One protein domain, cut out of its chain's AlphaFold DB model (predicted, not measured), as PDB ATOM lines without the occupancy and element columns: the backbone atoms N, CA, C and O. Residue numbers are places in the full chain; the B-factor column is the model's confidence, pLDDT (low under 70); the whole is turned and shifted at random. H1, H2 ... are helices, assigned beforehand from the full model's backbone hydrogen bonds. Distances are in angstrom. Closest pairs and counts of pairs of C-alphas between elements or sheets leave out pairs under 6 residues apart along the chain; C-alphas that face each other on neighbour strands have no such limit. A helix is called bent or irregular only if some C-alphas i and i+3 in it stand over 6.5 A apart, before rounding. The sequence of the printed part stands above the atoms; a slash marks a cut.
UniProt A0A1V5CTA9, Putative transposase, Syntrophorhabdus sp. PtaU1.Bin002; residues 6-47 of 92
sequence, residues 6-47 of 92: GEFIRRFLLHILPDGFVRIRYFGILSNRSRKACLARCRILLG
ATOM      1  N   GLY A   6      39.820  -9.088  20.105       96.00
ATOM      2  CA  GLY A   6      38.961  -8.880  21.270       96.00
ATOM      3  C   GLY A   6      39.491  -7.780  22.188       96.00
ATOM      4  O   GLY A   6      38.735  -6.911  22.632       96.00
ATOM      5  N   GLU A   7      40.804  -7.760  22.413       94.19
ATOM      6  CA  GLU A   7      41.459  -6.744  23.241       94.19
ATOM      7  C   GLU A   7      41.438  -5.360  22.575       94.19
ATOM      8  O   GLU A   7      41.225  -4.343  23.243       94.19
ATOM      9  N   PHE A   8      41.585  -5.305  21.249       93.94
ATOM     10  CA  PHE A   8      41.420  -4.066  20.491       93.94
ATOM     11  C   PHE A   8      40.005  -3.498  20.646       93.94
ATOM     12  O   PHE A   8      39.855  -2.329  21.007       93.94
ATOM     13  N   ILE A   9      38.974  -4.322  20.427       93.12
ATOM     14  CA  ILE A   9      37.571  -3.898  20.540       93.12
ATOM     15  C   ILE A   9      37.278  -3.425  21.966       93.12
ATOM     16  O   ILE A   9      36.737  -2.336  22.143       93.12
ATOM     17  N   ARG A  10      37.693  -4.180  22.992       93.12
ATOM     18  CA  ARG A  10      37.493  -3.801  24.400       93.12
ATOM     19  C   ARG A  10      38.089  -2.423  24.701       93.12
ATOM     20  O   ARG A  10      37.396  -1.577  25.261       93.12
ATOM     21  N   ARG A  11      39.339  -2.163  24.299       91.25
ATOM     22  CA  ARG A  11      39.985  -0.849  24.490       91.25
ATOM     23  C   ARG A  11      39.312   0.256  23.685       91.25
ATOM     24  O   ARG A  11      39.158   1.367  24.182       91.25
ATOM     25  N   PHE A  12      38.896  -0.041  22.458       86.38
ATOM     26  CA  PHE A  12      38.216   0.917  21.595       86.38
ATOM     27  C   PHE A  12      36.870   1.356  22.184       86.38
ATOM     28  O   PHE A  12      36.578   2.551  22.222       86.38
ATOM     29  N   LEU A  13      36.083   0.417  22.715       87.31
ATOM     30  CA  LEU A  13      34.777   0.705  23.312       87.31
ATOM     31  C   LEU A  13      34.878   1.564  24.582       87.31
ATOM     32  O   LEU A  13      34.013   2.407  24.800       87.31
ATOM     33  N   LEU A  14      35.964   1.465  25.360       83.25
ATOM     34  CA  LEU A  14      36.222   2.371  26.498       83.25
ATOM     35  C   LEU A  14      36.391   3.844  26.079       83.25
ATOM     36  O   LEU A  14      36.334   4.750  26.910       83.25
ATOM     37  N   HIS A  15      36.624   4.103  24.793       77.94
ATOM     38  CA  HIS A  15      36.741   5.446  24.238       77.94
ATOM     39  C   HIS A  15      35.439   5.967  23.617       77.94
ATOM     40  O   HIS A  15      35.438   7.100  23.118       77.94
ATOM     41  N   ILE A  16      34.358   5.187  23.633       82.88
ATOM     42  CA  ILE A  16      33.030   5.619  23.198       82.88
ATOM     43  C   ILE A  16      32.294   6.145  24.427       82.88
ATOM     44  O   ILE A  16      32.177   5.460  25.438       82.88
ATOM     45  N   LEU A  17      31.856   7.399  24.359       82.81
ATOM     46  CA  LEU A  17      31.104   8.017  25.442       82.81
ATOM     47  C   LEU A  17      29.610   7.752  25.211       82.81
ATOM     48  O   LEU A  17      29.197   7.805  24.049       82.81
ATOM     49  N   PRO A  18      28.814   7.482  26.262       83.12
ATOM     50  CA  PRO A  18      27.366   7.385  26.125       83.12
ATOM     51  C   PRO A  18      26.767   8.675  25.559       83.12
ATOM     52  O   PRO A  18      27.356   9.757  25.684       83.12
ATOM     53  N   ASP A  19      25.579   8.564  24.977       81.19
ATOM     54  CA  ASP A  19      24.879   9.709  24.403       81.19
ATOM     55  C   ASP A  19      24.655  10.818  25.441       81.19
ATOM     56  O   ASP A  19      24.370  10.570  26.612       81.19
ATOM     57  N   GLY A  20      24.824  12.067  25.003       83.31
ATOM     58  CA  GLY A  20      24.681  13.257  25.847       83.31
ATOM     59  C   GLY A  20      25.928  13.645  26.650       83.31
ATOM     60  O   GLY A  20      25.962  14.739  27.212       83.31
ATOM     61  N   PHE A  21      26.979  12.821  26.673       82.19
ATOM     62  CA  PHE A  21      28.225  13.169  27.355       82.19
ATOM     63  C   PHE A  21      29.238  13.821  26.402       82.19
ATOM     64  O   PHE A  21      29.376  13.451  25.235       82.19
ATOM     65  N   VAL A  22      30.027  14.766  26.924       81.06
ATOM     66  CA  VAL A  22      31.120  15.421  26.187       81.06
ATOM     67  C   VAL A  22      32.465  14.925  26.705       81.06
ATOM     68  O   VAL A  22      32.778  15.042  27.887       81.06
ATOM     69  N   ARG A  23      33.311  14.408  25.808       79.62
ATOM     70  CA  ARG A  23      34.673  13.996  26.169       79.62
ATOM     71  C   ARG A  23      35.632  15.181  26.120       79.62
ATOM     72  O   ARG A  23      36.004  15.625  25.031       79.62
ATOM     73  N   ILE A  24      36.123  15.618  27.276       82.50
ATOM     74  CA  ILE A  24      37.233  16.574  27.354       82.50
ATOM     75  C   ILE A  24      38.549  15.824  27.118       82.50
ATOM     76  O   ILE A  24      38.887  14.882  27.830       82.50
ATOM     77  N   ARG A  25      39.300  16.228  26.091       83.81
ATOM     78  CA  ARG A  25      40.593  15.622  25.745       83.81
ATOM     79  C   ARG A  25      41.732  16.491  26.277       83.81
ATOM     80  O   ARG A  25      41.946  17.592  25.774       83.81
ATOM     81  N   TYR A  26      42.476  15.983  27.258       85.69
ATOM     82  CA  TYR A  26      43.663  16.657  27.806       85.69
ATOM     83  C   TYR A  26      44.900  16.504  26.909       85.69
ATOM     84  O   TYR A  26      45.732  17.405  26.849       85.69
ATOM     85  N   PHE A  27      44.983  15.398  26.164       84.69
ATOM     86  CA  PHE A  27      46.119  15.056  25.305       84.69
ATOM     87  C   PHE A  27      45.662  14.607  23.911       84.69
ATOM     88  O   PHE A  27      44.477  14.359  23.664       84.69
ATOM     89  N   GLY A  28      46.618  14.500  22.988       86.25
ATOM     90  CA  GLY A  28      46.388  14.087  21.604       86.25
ATOM     91  C   GLY A  28      46.029  15.236  20.658       86.25
ATOM     92  O   GLY A  28      45.914  16.397  21.051       86.25
ATOM     93  N   ILE A  29      45.839  14.894  19.381       89.12
ATOM     94  CA  ILE A  29      45.647  15.863  18.284       89.12
ATOM     95  C   ILE A  29      44.362  16.700  18.393       89.12
ATOM     96  O   ILE A  29      44.261  17.750  17.769       89.12
ATOM     97  N   LEU A  30      43.384  16.244  19.183       88.12
ATOM     98  CA  LEU A  30      42.115  16.937  19.438       88.12
ATOM     99  C   LEU A  30      42.062  17.593  20.830       88.12
ATOM    100  O   LEU A  30      40.990  18.030  21.248       88.12
ATOM    101  N   SER A  31      43.179  17.650  21.564       91.25
ATOM    102  CA  SER A  31      43.221  18.332  22.863       91.25
ATOM    103  C   SER A  31      43.075  19.841  22.702       91.25
ATOM    104  O   SER A  31      43.589  20.402  21.740       91.25
ATOM    105  N   ASN A  32      42.407  20.521  23.636       87.50
ATOM    106  CA  ASN A  32      42.075  21.945  23.472       87.50
ATOM    107  C   ASN A  32      43.322  22.810  23.167       87.50
ATOM    108  O   ASN A  32      43.323  23.579  22.207       87.50
ATOM    109  N   ARG A  33      44.425  22.584  23.898       90.06
ATOM    110  CA  ARG A  33      45.684  23.331  23.745       90.06
ATOM    111  C   ARG A  33      46.340  23.147  22.371       90.06
ATOM    112  O   ARG A  33      46.862  24.112  21.825       90.06
ATOM    113  N   SER A  34      46.349  21.931  21.823       90.06
ATOM    114  CA  SER A  34      47.082  21.625  20.583       90.06
ATOM    115  C   SER A  34      46.197  21.507  19.341       90.06
ATOM    116  O   SER A  34      46.720  21.505  18.226       90.06
ATOM    117  N   ARG A  35      44.865  21.453  19.499       91.31
ATOM    118  CA  ARG A  35      43.907  21.135  18.428       91.31
ATOM    119  C   ARG A  35      44.105  21.986  17.184       91.31
ATOM    120  O   ARG A  35      44.110  21.439  16.089       91.31
ATOM    121  N   LYS A  36      44.268  23.307  17.323       89.31
ATOM    122  CA  LYS A  36      44.393  24.206  16.162       89.31
ATOM    123  C   LYS A  36      45.633  23.864  15.321       89.31
ATOM    124  O   LYS A  36      45.504  23.627  14.124       89.31
ATOM    125  N   ALA A  37      46.796  23.756  15.963       91.06
ATOM    126  CA  ALA A  37      48.061  23.442  15.298       91.06
ATOM    127  C   ALA A  37      48.097  22.002  14.755       91.06
ATOM    128  O   ALA A  37      48.479  21.778  13.607       91.06
ATOM    129  N   CYS A  38      47.652  21.023  15.550       91.12
ATOM    130  CA  CYS A  38      47.611  19.625  15.128       91.12
ATOM    131  C   CYS A  38      46.662  19.417  13.943       91.12
ATOM    132  O   CYS A  38      47.044  18.753  12.986       91.12
ATOM    133  N   LEU A  39      45.463  20.012  13.959       90.81
ATOM    134  CA  LEU A  39      44.518  19.887  12.846       90.81
ATOM    135  C   LEU A  39      45.023  20.552  11.566       90.81
ATOM    136  O   LEU A  39      44.828  19.988  10.495       90.81
ATOM    137  N   ALA A  40      45.673  21.716  11.654       88.88
ATOM    138  CA  ALA A  40      46.294  22.346  10.488       88.88
ATOM    139  C   ALA A  40      47.337  21.411   9.852       88.88
ATOM    140  O   ALA A  40      47.275  21.123   8.659       88.88
ATOM    141  N   ARG A  41      48.218  20.825  10.675       90.81
ATOM    142  CA  ARG A  41      49.207  19.842  10.216       90.81
ATOM    143  C   ARG A  41      48.559  18.594   9.614       90.81
ATOM    144  O   ARG A  41      49.006  18.128   8.573       90.81
ATOM    145  N   CYS A  42      47.499  18.067  10.228       90.62
ATOM    146  CA  CYS A  42      46.753  16.935   9.679       90.62
ATOM    147  C   CYS A  42      46.152  17.255   8.304       90.62
ATOM    148  O   CYS A  42      46.242  16.417   7.415       90.62
ATOM    149  N   ARG A  43      45.581  18.451   8.100       90.44
ATOM    150  CA  ARG A  43      45.030  18.859   6.794       90.44
ATOM    151  C   ARG A  43      46.100  18.906   5.708       90.44
ATOM    152  O   ARG A  43      45.863  18.367   4.634       90.44
ATOM    153  N   ILE A  44      47.274  19.463   6.018       90.56
ATOM    154  CA  ILE A  44      48.429  19.485   5.106       90.56
ATOM    155  C   ILE A  44      48.835  18.059   4.722       90.56
ATOM    156  O   ILE A  44      48.953  17.750   3.541       90.56
ATOM    157  N   LEU A  45      48.999  17.174   5.711       92.94
ATOM    158  CA  LEU A  45      49.407  15.783   5.476       92.94
ATOM    159  C   LEU A  45      48.371  14.982   4.677       92.94
ATOM    160  O   LEU A  45      48.741  14.092   3.921       92.94
ATOM    161  N   LEU A  46      47.086  15.294   4.843       92.38
ATOM    162  CA  LEU A  46      45.990  14.661   4.110       92.38
ATOM    163  C   LEU A  46      45.726  15.307   2.738       92.38
ATOM    164  O   LEU A  46      44.826  14.859   2.035       92.38
ATOM    165  N   GLY A  47      46.454  16.367   2.363       90.75
ATOM    166  CA  GLY A  47      46.212  17.104   1.118       90.75
ATOM    167  C   GLY A  47      44.847  17.803   1.066       90.75
ATOM    168  O   GLY A  47      44.347  18.114  -0.012       90.75
TER     169      GLY A  47
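What this domain is: This is residues 6 to 47 of the 92 residues of the protein "Putative transposase" of Syntrophorhabdus sp. PtaU1.Bin002 (UniProt A0A1V5CTA9). The model is a loose, open arch: H2, the longest helix, and the shorter H1 make its two legs, and a long winding link with no named element spans the gap between them. The link makes a loop between Arg 25 and Asn 32 before it enters H2, while H1, at the far end of the arch, sticks out. The printed part has 42 residues with two named helices, H1 then H2 along the chain, and no named strand; the class is all helix, though the named elements hold only 19 of the 42 residues. The whole is only just loose, close to extended, with a radius of gyration of the C-alphas of 13.5 A and spans of 33 by 24 by 17 A.

Where its parts are: H2 is residues 35 to 45, 15.1 A from first to last C-alpha; it begins with C-alpha 35 at (43.907, 21.135, 18.428) and ends with C-alpha 45 at (49.407, 15.783, 5.476). H1 is residues 6 to 13, 10.7 A long by the same measure, with C-alpha 6 at (38.961, -8.880, 21.270). Between them, C-alpha 20 of the link is at (24.681, 13.257, 25.847).

How they stand to each other: H2 and H1 are apart, with no C-alpha of the one within 8 A of the other. Residues 6 to 14, of which 6 to 13 belong to H1, stand free: they have no C-alpha 8 or more residues away along the chain within 10 A. Residues 16 to 22 of the link stand free by the same measure. In H1 and H2, every O i to N i+4 pair is within hydrogen-bond range. Neither helix is bent.

The domain as a whole: The two C-alphas farthest apart, those of Gly 6 and Ala 37, are 34.1 A apart. The printed part runs from residue 6 to residue 47 of a chain of 92 residues and has no cut. The link from H1 to H2, residues 14 to 34, is long, with 21 residues. The mean pLDDT of the printed part is 87.9, and no printed residue is under 70.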